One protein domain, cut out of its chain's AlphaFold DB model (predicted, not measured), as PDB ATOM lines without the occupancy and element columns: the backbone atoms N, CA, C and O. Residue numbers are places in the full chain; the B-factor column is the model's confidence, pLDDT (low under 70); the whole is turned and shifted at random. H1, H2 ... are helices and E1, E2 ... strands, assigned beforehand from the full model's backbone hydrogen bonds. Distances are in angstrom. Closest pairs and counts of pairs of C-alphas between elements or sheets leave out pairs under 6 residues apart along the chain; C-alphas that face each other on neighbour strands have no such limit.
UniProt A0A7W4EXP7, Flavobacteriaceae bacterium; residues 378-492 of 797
ATOM      1  N   HIS A 378     -32.649 -21.364  38.928       98.50
ATOM      2  CA  HIS A 378     -33.868 -21.713  39.640       98.50
ATOM      3  C   HIS A 378     -33.685 -23.070  40.318       98.50
ATOM      4  O   HIS A 378     -33.333 -24.054  39.659       98.50
ATOM      5  N   PHE A 379     -33.933 -23.111  41.623       98.38
ATOM      6  CA  PHE A 379     -34.237 -24.342  42.338       98.38
ATOM      7  C   PHE A 379     -35.739 -24.375  42.602       98.38
ATOM      8  O   PHE A 379     -36.247 -23.548  43.359       98.38
ATOM      9  N   TYR A 380     -36.422 -25.325  41.968       97.44
ATOM     10  CA  TYR A 380     -37.844 -25.573  42.169       97.44
ATOM     11  C   TYR A 380     -38.007 -26.748  43.132       97.44
ATOM     12  O   TYR A 380     -37.685 -27.887  42.787       97.44
ATOM     13  N   HIS A 381     -38.497 -26.477  44.338       97.12
ATOM     14  CA  HIS A 381     -38.709 -27.506  45.348       97.12
ATOM     15  C   HIS A 381     -39.937 -28.356  44.993       97.12
ATOM     16  O   HIS A 381     -41.027 -27.829  44.772       97.12
ATOM     17  N   GLN A 382     -39.761 -29.677  44.938       95.38
ATOM     18  CA  GLN A 382     -40.848 -30.622  44.695       95.38
ATOM     19  C   GLN A 382     -41.280 -31.267  46.009       95.38
ATOM     20  O   GLN A 382     -40.499 -31.968  46.649       95.38
ATOM     21  N   ASN A 383     -42.540 -31.056  46.386       94.62
ATOM     22  CA  ASN A 383     -43.140 -31.743  47.525       94.62
ATOM     23  C   ASN A 383     -43.300 -33.244  47.241       94.62
ATOM     24  O   ASN A 383     -43.407 -33.686  46.093       94.62
ATOM     25  N   LYS A 384     -43.382 -34.034  48.311       95.62
ATOM     26  CA  LYS A 384     -43.742 -35.454  48.253       95.62
ATOM     27  C   LYS A 384     -45.189 -35.620  47.779       95.62
ATOM     28  O   LYS A 384     -45.999 -34.698  47.855       95.62
ATOM     29  N   GLU A 385     -45.559 -36.834  47.367       92.00
ATOM     30  CA  GLU A 385     -46.923 -37.142  46.892       92.00
ATOM     31  C   GLU A 385     -48.027 -36.802  47.912       92.00
ATOM     32  O   GLU A 385     -49.149 -36.470  47.532       92.00
ATOM     33  N   ASN A 386     -47.712 -36.858  49.209       90.56
ATOM     34  CA  ASN A 386     -48.629 -36.508  50.295       90.56
ATOM     35  C   ASN A 386     -48.711 -34.995  50.582       90.56
ATOM     36  O   ASN A 386     -49.398 -34.599  51.520       90.56
ATOM     37  N   GLY A 387     -48.015 -34.162  49.805       92.69
ATOM     38  CA  GLY A 387     -47.984 -32.706  49.932       92.69
ATOM     39  C   GLY A 387     -46.967 -32.163  50.938       92.69
ATOM     40  O   GLY A 387     -46.735 -30.961  50.938       92.69
ATOM     41  N   LEU A 388     -46.338 -33.012  51.758       96.31
ATOM     42  CA  LEU A 388     -45.279 -32.579  52.673       96.31
ATOM     43  C   LEU A 388     -43.976 -32.248  51.921       96.31
ATOM     44  O   LEU A 388     -43.710 -32.853  50.875       96.31
ATOM     45  N   PRO A 389     -43.120 -31.375  52.479       97.88
ATOM     46  CA  PRO A 389     -41.823 -31.050  51.891       97.88
ATOM     47  C   PRO A 389     -40.893 -32.257  51.689       97.88
ATOM     48  O   PRO A 389     -40.869 -33.206  52.488       97.88
ATOM     49  N   ASP A 390     -40.060 -32.201  50.647       98.19
ATOM     50  CA  ASP A 390     -38.938 -33.128  50.480       98.19
ATOM     51  C   ASP A 390     -37.681 -32.620  51.197       98.19
ATOM     52  O   ASP A 390     -36.785 -31.994  50.626       98.19
ATOM     53  N   TYR A 391     -37.609 -32.923  52.493       98.44
ATOM     54  CA  TYR A 391     -36.521 -32.463  53.351       98.44
ATOM     55  C   TYR A 391     -35.132 -32.981  52.960       98.44
ATOM     56  O   TYR A 391     -34.151 -32.318  53.284       98.44
ATOM     57  N   GLU A 392     -35.004 -34.142  52.308       97.81
ATOM     58  CA  GLU A 392     -33.679 -34.646  51.913       97.81
ATOM     59  C   GLU A 392     -33.086 -33.776  50.807       97.81
ATOM     60  O   GLU A 392     -31.972 -33.267  50.955       97.81
ATOM     61  N   THR A 393     -33.880 -33.504  49.767       98.25
ATOM     62  CA  THR A 393     -33.504 -32.576  48.695       98.25
ATOM     63  C   THR A 393     -33.262 -31.167  49.245       98.25
ATOM     64  O   THR A 393     -32.264 -30.535  48.899       98.25
ATOM     65  N   LEU A 394     -34.123 -30.675  50.147       98.62
ATOM     66  CA  LEU A 394     -33.933 -29.357  50.767       98.62
ATOM     67  C   LEU A 394     -32.617 -29.267  51.546       98.62
ATOM     68  O   LEU A 394     -31.897 -28.285  51.389       98.62
ATOM     69  N   LYS A 395     -32.261 -30.275  52.351       98.62
ATOM     70  CA  LYS A 395     -30.985 -30.293  53.090       98.62
ATOM     71  C   LYS A 395     -29.781 -30.277  52.148       98.62
ATOM     72  O   LYS A 395     -28.864 -29.490  52.373       98.62
ATOM     73  N   GLU A 396     -29.802 -31.091  51.089       98.19
ATOM     74  CA  GLU A 396     -28.743 -31.124  50.066       98.19
ATOM     75  C   GLU A 396     -28.547 -29.740  49.425       98.19
ATOM     76  O   GLU A 396     -27.437 -29.201  49.392       98.19
ATOM     77  N   VAL A 397     -29.647 -29.126  48.987       98.56
ATOM     78  CA  VAL A 397     -29.662 -27.796  48.370       98.56
ATOM     79  C   VAL A 397     -29.203 -26.725  49.354       98.56
ATOM     80  O   VAL A 397     -28.377 -25.886  48.993       98.56
ATOM     81  N   PHE A 398     -29.699 -26.732  50.592       98.62
ATOM     82  CA  PHE A 398     -29.346 -25.733  51.601       98.62
ATOM     83  C   PHE A 398     -27.861 -25.792  51.962       98.62
ATOM     84  O   PHE A 398     -27.212 -24.745  52.048       98.62
ATOM     85  N   ASP A 399     -27.298 -26.995  52.101       98.31
ATOM     86  CA  ASP A 399     -25.861 -27.170  52.290       98.31
ATOM     87  C   ASP A 399     -25.075 -26.660  51.076       98.31
ATOM     88  O   ASP A 399     -24.104 -25.914  51.245       98.31
ATOM     89  N   PHE A 400     -25.499 -26.992  49.852       98.62
ATOM     90  CA  PHE A 400     -24.831 -26.528  48.637       98.62
ATOM     91  C   PHE A 400     -24.840 -24.998  48.523       98.62
ATOM     92  O   PHE A 400     -23.778 -24.397  48.334       98.62
ATOM     93  N   VAL A 401     -26.001 -24.355  48.697       98.75
ATOM     94  CA  VAL A 401     -26.141 -22.888  48.662       98.75
ATOM     95  C   VAL A 401     -25.222 -22.246  49.694       98.75
ATOM     96  O   VAL A 401     -24.432 -21.368  49.343       98.75
ATOM     97  N   HIS A 402     -25.235 -22.732  50.939       98.56
ATOM     98  CA  HIS A 402     -24.366 -22.212  51.990       98.56
ATOM     99  C   HIS A 402     -22.874 -22.305  51.613       98.56
ATOM    100  O   HIS A 402     -22.128 -21.335  51.784       98.56
ATOM    101  N   GLN A 403     -22.417 -23.432  51.050       98.50
ATOM    102  CA  GLN A 403     -21.019 -23.563  50.619       98.50
ATOM    103  C   GLN A 403     -20.668 -22.641  49.445       98.50
ATOM    104  O   GLN A 403     -19.588 -22.050  49.442       98.50
ATOM    105  N   GLN A 404     -21.559 -22.480  48.465       98.69
ATOM    106  CA  GLN A 404     -21.301 -21.626  47.302       98.69
ATOM    107  C   GLN A 404     -21.331 -20.130  47.646       98.69
ATOM    108  O   GLN A 404     -20.555 -19.364  47.070       98.69
ATOM    109  N   ILE A 405     -22.145 -19.716  48.624       98.69
ATOM    110  CA  ILE A 405     -22.090 -18.364  49.202       98.69
ATOM    111  C   ILE A 405     -20.740 -18.147  49.891       98.69
ATOM    112  O   ILE A 405     -20.064 -17.144  49.658       98.69
ATOM    113  N   LYS A 406     -20.285 -19.112  50.701       98.25
ATOM    114  CA  LYS A 406     -18.974 -19.035  51.368       98.25
ATOM    115  C   LYS A 406     -17.803 -18.982  50.394       98.25
ATOM    116  O   LYS A 406     -16.808 -18.323  50.695       98.25
ATOM    117  N   ALA A 407     -17.921 -19.666  49.260       98.06
ATOM    118  CA  ALA A 407     -16.948 -19.628  48.174       98.06
ATOM    119  C   ALA A 407     -16.987 -18.313  47.371       98.06
ATOM    120  O   ALA A 407     -16.057 -18.042  46.618       98.06
ATOM    121  N   GLY A 408     -18.028 -17.487  47.538       97.94
ATOM    122  CA  GLY A 408     -18.220 -16.238  46.795       97.94
ATOM    123  C   GLY A 408     -18.759 -16.425  45.374       97.94
ATOM    124  O   GLY A 408     -18.731 -15.474  44.592       97.94
ATOM    125  N   ASN A 409     -19.237 -17.630  45.041       98.38
ATOM    126  CA  ASN A 409     -19.800 -17.955  43.731       98.38
ATOM    127  C   ASN A 409     -21.247 -17.461  43.624       98.38
ATOM    128  O   ASN A 409     -21.584 -16.769  42.666       98.38
ATOM    129  N   ILE A 410     -22.069 -17.759  44.638       98.81
ATOM    130  CA  ILE A 410     -23.421 -17.205  44.785       98.81
ATOM    131  C   ILE A 410     -23.331 -15.846  45.472       98.81
ATOM    132  O   ILE A 410     -22.692 -15.716  46.518       98.81
ATOM    133  N   VAL A 411     -23.989 -14.841  44.893       98.69
ATOM    134  CA  VAL A 411     -23.924 -13.448  45.372       98.69
ATOM    135  C   VAL A 411     -25.276 -12.836  45.713       98.69
ATOM    136  O   VAL A 411     -25.317 -11.817  46.403       98.69
ATOM    137  N   SER A 412     -26.363 -13.466  45.272       98.69
ATOM    138  CA  SER A 412     -27.730 -13.086  45.612       98.69
ATOM    139  C   SER A 412     -28.638 -14.317  45.578       98.69
ATOM    140  O   SER A 412     -28.478 -15.186  44.717       98.69
ATOM    141  N   VAL A 413     -29.563 -14.407  46.534       98.88
ATOM    142  CA  VAL A 413     -30.570 -15.472  46.631       98.88
ATOM    143  C   VAL A 413     -31.878 -14.865  47.111       98.88
ATOM    144  O   VAL A 413     -31.887 -14.143  48.106       98.88
ATOM    145  N   LYS A 414     -32.981 -15.199  46.440       98.69
ATOM    146  CA  LYS A 414     -34.342 -14.845  46.851       98.69
ATOM    147  C   LYS A 414     -35.204 -16.097  47.006       98.69
ATOM    148  O   LYS A 414     -35.146 -16.989  46.158       98.69
ATOM    149  N   THR A 415     -35.988 -16.160  48.083       98.62
ATOM    150  CA  THR A 415     -36.976 -17.231  48.290       98.62
ATOM    151  C   THR A 415     -38.209 -17.027  47.412       98.62
ATOM    152  O   THR A 415     -38.544 -15.894  47.061       98.62
ATOM    153  N   ILE A 416     -38.874 -18.124  47.037       97.75
ATOM    154  CA  ILE A 416     -40.075 -18.097  46.193       97.75
ATOM    155  C   ILE A 416     -41.319 -18.340  47.055       97.75
ATOM    156  O   ILE A 416     -41.387 -19.306  47.812       97.75
ATOM    157  N   LYS A 417     -42.318 -17.461  46.934       94.19
ATOM    158  CA  LYS A 417     -43.606 -17.572  47.639       94.19
ATOM    159  C   LYS A 417     -44.745 -17.010  46.784       94.19
ATOM    160  O   LYS A 417     -44.985 -17.527  45.696       94.19
ATOM    161  N   ASP A 418     -45.445 -15.975  47.246       94.06
ATOM    162  CA  ASP A 418     -46.604 -15.396  46.573       94.06
ATOM    163  C   ASP A 418     -46.219 -14.825  45.203       94.06
ATOM    164  O   ASP A 418     -45.251 -14.073  45.062       94.06
ATOM    165  N   GLY A 419     -46.967 -15.228  44.172       94.06
ATOM    166  CA  GLY A 419     -46.697 -14.857  42.782       94.06
ATOM    167  C   GLY A 419     -45.499 -15.558  42.129       94.06
ATOM    168  O   GLY A 419     -45.130 -15.209  41.006       94.06
ATOM    169  N   GLY A 420     -44.900 -16.539  42.808       96.00
ATOM    170  CA  GLY A 420     -43.917 -17.453  42.239       96.00
ATOM    171  C   GLY A 420     -42.600 -16.809  41.796       96.00
ATOM    172  O   GLY A 420     -42.138 -15.786  42.323       96.00
ATOM    173  N   ALA A 421     -41.951 -17.456  40.828       97.69
ATOM    174  CA  ALA A 421     -40.657 -17.032  40.309       97.69
ATOM    175  C   ALA A 421     -40.717 -15.642  39.650       97.69
ATOM    176  O   ALA A 421     -39.762 -14.878  39.771       97.69
ATOM    177  N   ALA A 422     -41.831 -15.275  39.006       98.06
ATOM    178  CA  ALA A 422     -41.967 -13.980  38.333       98.06
ATOM    179  C   ALA A 422     -41.881 -12.796  39.305       98.06
ATOM    180  O   ALA A 422     -41.129 -11.850  39.056       98.06
ATOM    181  N   VAL A 423     -42.605 -12.856  40.429       98.00
ATOM    182  CA  VAL A 423     -42.536 -11.817  41.470       98.00
ATOM    183  C   VAL A 423     -41.158 -11.792  42.118       98.00
ATOM    184  O   VAL A 423     -40.611 -10.714  42.355       98.00
ATOM    185  N   SER A 424     -40.566 -12.964  42.357       98.56
ATOM    186  CA  SER A 424     -39.215 -13.074  42.913       98.56
ATOM    187  C   SER A 424     -38.196 -12.368  42.012       98.56
ATOM    188  O   SER A 424     -37.502 -11.464  42.468       98.56
ATOM    189  N   LEU A 425     -38.184 -12.678  40.712       98.69
ATOM    190  CA  LEU A 425     -37.326 -12.027  39.718       98.69
ATOM    191  C   LEU A 425     -37.547 -10.511  39.665       98.69
ATOM    192  O   LEU A 425     -36.578  -9.755  39.701       98.69
ATOM    193  N   ALA A 426     -38.805 -10.054  39.639       98.50
ATOM    194  CA  ALA A 426     -39.124  -8.627  39.644       98.50
ATOM    195  C   ALA A 426     -38.547  -7.922  40.884       98.50
ATOM    196  O   ALA A 426     -37.844  -6.919  40.755       98.50
ATOM    197  N   LYS A 427     -38.745  -8.492  42.080       98.44
ATOM    198  CA  LYS A 427     -38.195  -7.950  43.331       98.44
ATOM    199  C   LYS A 427     -36.662  -7.912  43.344       98.44
ATOM    200  O   LYS A 427     -36.098  -6.967  43.897       98.44
ATOM    201  N   MET A 428     -35.981  -8.891  42.739       98.69
ATOM    202  CA  MET A 428     -34.513  -8.891  42.617       98.69
ATOM    203  C   MET A 428     -34.003  -7.791  41.666       98.69
ATOM    204  O   MET A 428     -32.921  -7.249  41.890       98.69
ATOM    205  N   CYS A 429     -34.781  -7.415  40.644       98.62
ATOM    206  CA  CYS A 429     -34.444  -6.343  39.699       98.62
ATOM    207  C   CYS A 429     -34.482  -4.934  40.321       98.62
ATOM    208  O   CYS A 429     -33.714  -4.056  39.919       98.62
ATOM    209  N   PHE A 430     -35.368  -4.690  41.293       98.00
ATOM    210  CA  PHE A 430     -35.700  -3.330  41.731       98.00
ATOM    211  C   PHE A 430     -34.570  -2.592  42.464       98.00
ATOM    212  O   PHE A 430     -34.300  -1.439  42.152       98.00
ATOM    213  N   GLY A 431     -33.872  -3.218  43.412       96.62
ATOM    214  CA  GLY A 431     -32.935  -2.517  44.300       96.62
ATOM    215  C   GLY A 431     -31.765  -1.847  43.576       96.62
ATOM    216  O   GLY A 431     -31.328  -0.771  43.981       96.62
ATOM    217  N   ASN A 432     -31.275  -2.447  42.490       97.12
ATOM    218  CA  ASN A 432     -30.174  -1.914  41.679       97.12
ATOM    219  C   ASN A 432     -30.613  -1.458  40.278       97.12
ATOM    220  O   ASN A 432     -29.759  -1.099  39.471       97.12
ATOM    221  N   HIS A 433     -31.921  -1.467  39.991       96.56
ATOM    222  CA  HIS A 433     -32.480  -1.206  38.659       96.56
ATOM    223  C   HIS A 433     -31.798  -2.027  37.549       96.56
ATOM    224  O   HIS A 433     -31.462  -1.503  36.488       96.56
ATOM    225  N   LEU A 434     -31.589  -3.320  37.795       97.88
ATOM    226  CA  LEU A 434     -31.055  -4.253  36.800       97.88
ATOM    227  C   LEU A 434     -32.185  -5.026  36.126       97.88
ATOM    228  O   LEU A 434     -33.267  -5.169  36.688       97.88
ATOM    229  N   GLY A 435     -31.938  -5.493  34.906       98.19
ATOM    230  CA  GLY A 435     -32.840  -6.383  34.186       98.19
ATOM    231  C   GLY A 435     -32.502  -7.851  34.421       98.19
ATOM    232  O   GLY A 435     -31.468  -8.200  34.993       98.19
ATOM    233  N   ALA A 436     -33.371  -8.724  33.927       98.56
ATOM    234  CA  ALA A 436     -33.089 -10.149  33.822       98.56
ATOM    235  C   ALA A 436     -33.743 -10.717  32.565       98.56
ATOM    236  O   ALA A 436     -34.832 -10.289  32.182       98.56
ATOM    237  N   GLU A 437     -33.096 -11.694  31.940       98.56
ATOM    238  CA  GLU A 437     -33.659 -12.482  30.846       98.56
ATOM    239  C   GLU A 437     -33.583 -13.957  31.214       98.56
ATOM    240  O   GLU A 437     -32.488 -14.477  31.444       98.56
ATOM    241  N   VAL A 438     -34.746 -14.609  31.310       98.50
ATOM    242  CA  VAL A 438     -34.872 -15.986  31.790       98.50
ATOM    243  C   VAL A 438     -35.880 -16.819  30.991       98.50
ATOM    244  O   VAL A 438     -36.870 -16.312  30.456       98.50
ATOM    245  N   GLU A 439     -35.648 -18.128  30.973       98.25
ATOM    246  CA  GLU A 439     -36.557 -19.159  30.476       98.25
ATOM    247  C   GLU A 439     -36.963 -20.099  31.622       98.25
ATOM    248  O   GLU A 439     -36.120 -20.651  32.330       98.25
ATOM    249  N   LEU A 440     -38.270 -20.271  31.811       96.31
ATOM    250  CA  LEU A 440     -38.888 -21.055  32.880       96.31
ATOM    251  C   LEU A 440     -39.998 -21.944  32.311       96.31
ATOM    252  O   LEU A 440     -40.655 -21.600  31.326       96.31
ATOM    253  N   ALA A 441     -40.262 -23.078  32.959       94.50
ATOM    254  CA  ALA A 441     -41.458 -23.855  32.649       94.50
ATOM    255  C   ALA A 441     -42.710 -23.039  33.010       94.50
ATOM    256  O   ALA A 441     -42.775 -22.480  34.101       94.50
ATOM    257  N   GLU A 442     -43.711 -22.993  32.121       91.88
ATOM    258  CA  GLU A 442     -44.921 -22.162  32.302       91.88
ATOM    259  C   GLU A 442     -45.624 -22.407  33.646       91.88
ATOM    260  O   GLU A 442     -46.074 -21.458  34.283       91.88
ATOM    261  N   SER A 443     -45.652 -23.655  34.126       90.25
ATOM    262  CA  SER A 443     -46.254 -24.004  35.418       90.25
ATOM    263  C   SER A 443     -45.522 -23.406  36.622       90.25
ATOM    264  O   SER A 443     -46.135 -23.229  37.660       90.25
ATOM    265  N   GLN A 444     -44.237 -23.067  36.495       93.19
ATOM    266  CA  GLN A 444     -43.392 -22.599  37.597       93.19
ATOM    267  C   GLN A 444     -43.325 -21.068  37.705       93.19
ATOM    268  O   GLN A 444     -42.706 -20.538  38.625       93.19
ATOM    269  N   ILE A 445     -43.914 -20.336  36.754       95.94
ATOM    270  CA  ILE A 445     -43.745 -18.879  36.667       95.94
ATOM    271  C   ILE A 445     -44.483 -18.166  37.804       95.94
ATOM    272  O   ILE A 445     -43.894 -17.320  38.478       95.94
ATOM    273  N   LEU A 446     -45.761 -18.505  38.003       95.38
ATOM    274  CA  LEU A 446     -46.648 -17.884  38.996       95.38
ATOM    275  C   LEU A 446     -47.014 -18.827  40.151       95.38
ATOM    276  O   LEU A 446     -47.787 -18.457  41.031       95.38
ATOM    277  N   GLU A 447     -46.482 -20.048  40.156       93.38
ATOM    278  CA  GLU A 447     -46.753 -21.020  41.209       93.38
ATOM    279  C   GLU A 447     -45.974 -20.697  42.487       93.38
ATOM    280  O   GLU A 447     -44.763 -20.457  42.466       93.38
ATOM    281  N   LYS A 448     -46.686 -20.730  43.615       93.75
ATOM    282  CA  LYS A 448     -46.103 -20.621  44.951       93.75
ATOM    283  C   LYS A 448     -45.207 -21.833  45.215       93.75
ATOM    284  O   LYS A 448     -45.665 -22.969  45.133       93.75
ATOM    285  N   ASN A 449     -43.935 -21.596  45.538       95.31
ATOM    286  CA  ASN A 449     -42.946 -22.663  45.711       95.31
ATOM    287  C   ASN A 449     -42.100 -22.475  46.978       95.31
ATOM    288  O   ASN A 449     -40.936 -22.084  46.916       95.31
ATOM    289  N   ILE A 450     -42.698 -22.760  48.140       97.44
ATOM    290  CA  ILE A 450     -42.017 -22.652  49.436       97.44
ATOM    291  C   ILE A 450     -40.817 -23.609  49.481       97.44
ATOM    292  O   ILE A 450     -40.921 -24.787  49.141       97.44
ATOM    293  N   GLY A 451     -39.659 -23.076  49.881       97.69
ATOM    294  CA  GLY A 451     -38.366 -23.769  49.855       97.69
ATOM    295  C   GLY A 451     -37.574 -23.579  48.555       97.69
ATOM    296  O   GLY A 451     -36.375 -23.850  48.547       97.69
ATOM    297  N   GLY A 452     -38.203 -23.077  47.487       98.31
ATOM    298  CA  GLY A 452     -37.550 -22.764  46.216       98.31
ATOM    299  C   GLY A 452     -36.710 -21.485  46.251       98.31
ATOM    300  O   GLY A 452     -36.928 -20.591  47.077       98.31
ATOM    301  N   PHE A 453     -35.764 -21.379  45.312       98.81
ATOM    302  CA  PHE A 453     -34.847 -20.240  45.200       98.81
ATOM    303  C   PHE A 453     -34.683 -19.727  43.768       98.81
ATOM    304  O   PHE A 453     -34.530 -20.509  42.828       98.81
ATOM    305  N   ILE A 454     -34.561 -18.405  43.641       98.88
ATOM    306  CA  ILE A 454     -33.887 -17.749  42.515       98.88
ATOM    307  C   ILE A 454     -32.498 -17.310  42.978       98.88
ATOM    308  O   ILE A 454     -32.360 -16.679  44.027       98.88
ATOM    309  N   ILE A 455     -31.467 -17.660  42.210       98.88
ATOM    310  CA  ILE A 455     -30.064 -17.489  42.599       98.88
ATOM    311  C   ILE A 455     -29.293 -16.758  41.511       98.88
ATOM    312  O   ILE A 455     -29.319 -17.167  40.354       98.88
ATOM    313  N   GLU A 456     -28.536 -15.738  41.900       98.81
ATOM    314  CA  GLU A 456     -27.509 -15.118  41.068       98.81
ATOM    315  C   GLU A 456     -26.131 -15.696  41.406       98.81
ATOM    316  O   GLU A 456     -25.692 -15.684  42.562       98.81
ATOM    317  N   SER A 457     -25.420 -16.160  40.379       98.69
ATOM    318  CA  SER A 457     -24.075 -16.714  40.506       98.69
ATOM    319  C   SER A 457     -23.107 -16.113  39.491       98.69
ATOM    320  O   SER A 457     -23.415 -15.987  38.303       98.69
ATOM    321  N   LYS A 458     -21.892 -15.817  39.960       98.31
ATOM    322  CA  LYS A 458     -20.758 -15.362  39.138       98.31
ATOM    323  C   LYS A 458     -20.175 -16.474  38.269       98.31
ATOM    324  O   LYS A 458     -19.570 -16.215  37.232       98.31
ATOM    325  N   THR A 459     -20.331 -17.719  38.705       96.94
ATOM    326  CA  THR A 459     -19.792 -18.906  38.035       96.94
ATOM    327  C   THR A 459     -20.911 -19.869  37.666       96.94
ATOM    328  O   THR A 459     -22.061 -19.704  38.082       96.94
ATOM    329  N   GLU A 460     -20.590 -20.893  36.880       96.50
ATOM    330  CA  GLU A 460     -21.513 -22.014  36.699       96.50
ATOM    331  C   GLU A 460     -21.675 -22.789  38.016       96.50
ATOM    332  O   GLU A 460     -20.689 -23.024  38.722       96.50
ATOM    333  N   LEU A 461     -22.906 -23.186  38.345       95.44
ATOM    334  CA  LEU A 461     -23.209 -24.029  39.503       95.44
ATOM    335  C   LEU A 461     -23.378 -25.484  39.054       95.44
ATOM    336  O   LEU A 461     -24.290 -25.811  38.300       95.44
ATOM    337  N   ALA A 462     -22.492 -26.365  39.521       90.50
ATOM    338  CA  ALA A 462     -22.511 -27.786  39.178       90.50
ATOM    339  C   ALA A 462     -23.310 -28.592  40.214       90.50
ATOM    340  O   ALA A 462     -22.729 -29.179  41.126       90.50
ATOM    341  N   HIS A 463     -24.638 -28.599  40.087       92.25
ATOM    342  CA  HIS A 463     -25.526 -29.362  40.966       92.25
ATOM    343  C   HIS A 463     -26.856 -29.669  40.264       92.25
ATOM    344  O   HIS A 463     -27.442 -28.795  39.631       92.25
ATOM    345  N   SER A 464     -27.331 -30.914  40.360       91.88
ATOM    346  CA  SER A 464     -28.454 -31.448  39.564       91.88
ATOM    347  C   SER A 464     -29.785 -30.735  39.803       91.88
ATOM    348  O   SER A 464     -30.585 -30.622  38.881       91.88
ATOM    349  N   GLN A 465     -29.998 -30.241  41.023       95.38
ATOM    350  CA  GLN A 465     -31.215 -29.525  41.425       95.38
ATOM    351  C   GLN A 465     -31.292 -28.070  40.920       95.38
ATOM    352  O   GLN A 465     -32.338 -27.441  41.047       95.38
ATOM    353  N   PHE A 466     -30.205 -27.500  40.378       94.56
ATOM    354  CA  PHE A 466     -30.191 -26.103  39.931       94.56
ATOM    355  C   PHE A 466     -30.236 -26.016  38.415       94.56
ATOM    356  O   PHE A 466     -29.304 -26.411  37.713       94.56
ATOM    357  N   HIS A 467     -31.301 -25.409  37.906       96.00
ATOM    358  CA  HIS A 467     -31.456 -25.168  36.483       96.00
ATOM    359  C   HIS A 467     -30.998 -23.757  36.158       96.00
ATOM    360  O   HIS A 467     -31.518 -22.791  36.712       96.00
ATOM    361  N   LYS A 468     -30.025 -23.623  35.254       97.81
ATOM    362  CA  LYS A 468     -29.668 -22.315  34.709       97.81
ATOM    363  C   LYS A 468     -30.822 -21.827  33.844       97.81
ATOM    364  O   LYS A 468     -31.096 -22.424  32.808       97.81
ATOM    365  N   ILE A 469     -31.465 -20.748  34.269       98.25
ATOM    366  CA  ILE A 469     -32.636 -20.188  33.589       98.25
ATOM    367  C   ILE A 469     -32.286 -18.968  32.750       98.25
ATOM    368  O   ILE A 469     -33.048 -18.619  31.860       98.25
ATOM    369  N   GLY A 470     -31.152 -18.307  32.993       98.19
ATOM    370  CA  GLY A 470     -30.841 -17.089  32.257       98.19
ATOM    371  C   GLY A 470     -29.691 -16.277  32.825       98.19
ATOM    372  O   GLY A 470     -28.747 -16.835  33.395       98.19
ATOM    373  N   LYS A 471     -29.759 -14.956  32.632       98.50
ATOM    374  CA  LYS A 471     -28.734 -14.002  33.071       98.50
ATOM    375  C   LYS A 471     -29.321 -12.672  33.527       98.50
ATOM    376  O   LYS A 471     -30.386 -12.259  33.072       98.50
ATOM    377  N   VAL A 472     -28.570 -11.986  34.381       98.69
ATOM    378  CA  VAL A 472     -28.803 -10.579  34.722       98.69
ATOM    379  C   VAL A 472     -28.440  -9.716  33.511       98.69
ATOM    380  O   VAL A 472     -27.402  -9.929  32.880       98.69
ATOM    381  N   THR A 473     -29.279  -8.744  33.179       98.25
ATOM    382  CA  THR A 473     -29.120  -7.855  32.020       98.25
ATOM    383  C   THR A 473     -29.111  -6.388  32.446       98.25
ATOM    384  O   THR A 473     -29.387  -6.051  33.601       98.25
ATOM    385  N   GLU A 474     -28.740  -5.489  31.533       93.81
ATOM    386  CA  GLU A 474     -28.797  -4.052  31.810       93.81
ATOM    387  C   GLU A 474     -30.239  -3.576  32.045       93.81
ATOM    388  O   GLU A 474     -31.198  -4.081  31.459       93.81
ATOM    389  N   GLY A 475     -30.375  -2.592  32.936       72.75
ATOM    390  CA  GLY A 475     -31.648  -2.094  33.443       72.75
ATOM    391  C   GLY A 475     -32.596  -1.579  32.366       72.75
ATOM    392  O   GLY A 475     -32.205  -0.739  31.554       72.75
ATOM    393  N   LYS A 476     -33.840  -2.085  32.411       86.88
ATOM    394  CA  LYS A 476     -35.124  -1.484  31.958       86.88
ATOM    395  C   LYS A 476     -36.223  -2.534  31.819       86.88
ATOM    396  O   LYS A 476     -37.397  -2.196  31.951       86.88
ATOM    397  N   THR A 477     -35.858  -3.789  31.571       97.31
ATOM    398  CA  THR A 477     -36.825  -4.855  31.311       97.31
ATOM    399  C   THR A 477     -36.552  -6.117  32.119       97.31
ATOM    400  O   THR A 477     -35.409  -6.497  32.365       97.31
ATOM    401  N   LEU A 478     -37.635  -6.789  32.501       98.44
ATOM    402  CA  LEU A 478     -37.631  -8.192  32.899       98.44
ATOM    403  C   LEU A 478     -38.173  -8.997  31.718       98.44
ATOM    404  O   LEU A 478     -39.255  -8.699  31.222       98.44
ATOM    405  N   VAL A 479     -37.430  -9.991  31.244       98.44
ATOM    406  CA  VAL A 479     -37.840 -10.868  30.146       98.44
ATOM    407  C   VAL A 479     -38.013 -12.283  30.684       98.44
ATOM    408  O   VAL A 479     -37.050 -12.895  31.134       98.44
ATOM    409  N   ILE A 480     -39.239 -12.805  30.629       98.25
ATOM    410  CA  ILE A 480     -39.571 -14.182  31.028       98.25
ATOM    411  C   ILE A 480     -40.217 -14.870  29.827       98.25
ATOM    412  O   ILE A 480     -41.222 -14.383  29.306       98.25
ATOM    413  N   ASN A 481     -39.646 -15.984  29.363       97.06
ATOM    414  CA  ASN A 481     -40.147 -16.743  28.206       97.06
ATOM    415  C   ASN A 481     -40.391 -15.853  26.973       97.06
ATOM    416  O   ASN A 481     -41.427 -15.938  26.313       97.06
ATOM    417  N   LYS A 482     -39.431 -14.964  26.674       95.38
ATOM    418  CA  LYS A 482     -39.464 -14.001  25.551       95.38
ATOM    419  C   LYS A 482     -40.548 -12.915  25.653       95.38
ATOM    420  O   LYS A 482     -40.666 -12.100  24.740       95.38
ATOM    421  N   LYS A 483     -41.319 -12.858  26.745       96.50
ATOM    422  CA  LYS A 483     -42.217 -11.737  27.059       96.50
ATOM    423  C   LYS A 483     -41.429 -10.689  27.838       96.50
ATOM    424  O   LYS A 483     -40.888 -11.002  28.895       96.50
ATOM    425  N   ALA A 484     -41.351  -9.472  27.308       97.06
ATOM    426  CA  ALA A 484     -40.655  -8.359  27.944       97.06
ATOM    427  C   ALA A 484     -41.630  -7.487  28.743       97.06
ATOM    428  O   ALA A 484     -42.664  -7.074  28.222       97.06
ATOM    429  N   PHE A 485     -41.264  -7.180  29.983       97.94
ATOM    430  CA  PHE A 485     -42.017  -6.340  30.908       97.94
ATOM    431  C   PHE A 485     -41.186  -5.114  31.276       97.94
ATOM    432  O   PHE A 485     -40.000  -5.241  31.587       97.94
ATOM    433  N   ASP A 486     -41.802  -3.935  31.250       97.75
ATOM    434  CA  ASP A 486     -41.158  -2.686  31.661       97.75
ATOM    435  C   ASP A 486     -41.005  -2.639  33.188       97.75
ATOM    436  O   ASP A 486     -41.992  -2.720  33.921       97.75
ATOM    437  N   LEU A 487     -39.770  -2.500  33.679       96.94
ATOM    438  CA  LEU A 487     -39.501  -2.493  35.120       96.94
ATOM    439  C   LEU A 487     -40.117  -1.287  35.833       96.94
ATOM    440  O   LEU A 487     -40.469  -1.413  36.999       96.94
ATOM    441  N   GLY A 488     -40.275  -0.145  35.157       96.88
ATOM    442  CA  GLY A 488     -40.908   1.040  35.735       96.88
ATOM    443  C   GLY A 488     -42.384   0.800  36.047       96.88
ATOM    444  O   GLY A 488     -42.843   1.109  37.146       96.88
ATOM    445  N   LYS A 489     -43.114   0.166  35.123       97.81
ATOM    446  CA  LYS A 489     -44.502  -0.261  35.349       97.81
ATOM    447  C   LYS A 489     -44.616  -1.276  36.484       97.81
ATOM    448  O   LYS A 489     -45.478  -1.120  37.345       97.81
ATOM    449  N   LEU A 490     -43.758  -2.302  36.494       98.31
ATOM    450  CA  LEU A 490     -43.774  -3.323  37.549       98.31
ATOM    451  C   LEU A 490     -43.448  -2.720  38.919       98.31
ATOM    452  O   LEU A 490     -44.108  -3.045  39.903       98.31
ATOM    453  N   LEU A 491     -42.471  -1.813  38.978       97.50
ATOM    454  CA  LEU A 491     -42.104  -1.108  40.199       97.50
ATOM    455  C   LEU A 491     -43.257  -0.232  40.703       97.50
ATOM    456  O   LEU A 491     -43.594  -0.301  41.879       97.50
ATOM    457  N   SER A 492     -43.910   0.526  39.815       97.31
ATOM    458  CA  SER A 492     -45.086   1.328  40.171       97.31
ATOM    459  C   SER A 492     -46.221   0.467  40.732       97.31
ATOM    460  O   SER A 492     -46.857   0.857  41.708       97.31
TER     461      SER A 492
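This is residues 378 to 492 of the 797 residues of a protein of Flavobacteriaceae bacterium (UniProt A0A7W4EXP7). A short antiparallel strand pair, E1 and E3, lies in the middle, with H1 packed on it at one side and H2 at the other. H2 also covers the larger sheet E4, E2, E5, E6, and the small closing helix H3 packs near E5. The printed part has 115 residues, with three named helices and six named strands that follow along the chain as H1, E1, H2, E2, E3, E4, E5, E6, H3; the four-stranded sheet, in the order E4, E2, E5, E6, is mixed. The class is mixed, helices and strands; the whole is compact, with a radius of gyration of the C-alphas of 14.2 A and spans of 40 by 34 by 21 A.

After residues 378 to 390, H1, residues 391 to 406, comes closest to E1, residues 410 to 415, at the C-alphas of Gln 404 and Ile 410, 5.5 A apart. E1 is antiparallel to E3, residues 453 to 457, with N 414 and O 454 2.9 A apart. H2, residues 420 to 430, comes closest to E1 at the C-alphas of Lys 414 and Ser 424, 6.5 A. E2, residues 435 to 438, is antiparallel to E4, residues 467 to 473 (N 437 and O 471, 3.0 A), and parallel to E5, residues 477 to 480 (N 479 and O 436, 2.8 A). E5 and E6, residues 483 to 486, form a hairpin (N 485 and O 478, 2.8 A). H2 is on this sheet, height 9.7 A, along the strands at 17 degrees to E5 on the local plane; it lies over E5 and, only just, E2, where 3 of its C-alphas fall. H3, residues 487 to 492, is on the sheet too, two layers with helices on one face. H2 and H3 touch, about perpendicular at 86 degrees, closest at the C-alphas of Phe 430 and Leu 491, 6.9 A. H1 and H2 are apart. In H1, H2 and H3 every O i to N i+4 pair is within hydrogen-bond range.

H1 starts at C-alpha 391 (-36.521, -32.463, 53.351) and is 22.2 A long; E4 is 18.0 A, H2 16.3 A. H3 ends at C-alpha 492 (-45.086, 1.328, 40.171).

The C-alphas farthest apart, of Asn 386 and Glu 474, are 42.3 A apart. The printed part has no cut; the link E2 to E3 is long, with 14 residues. No printed residue is under 70 in pLDDT.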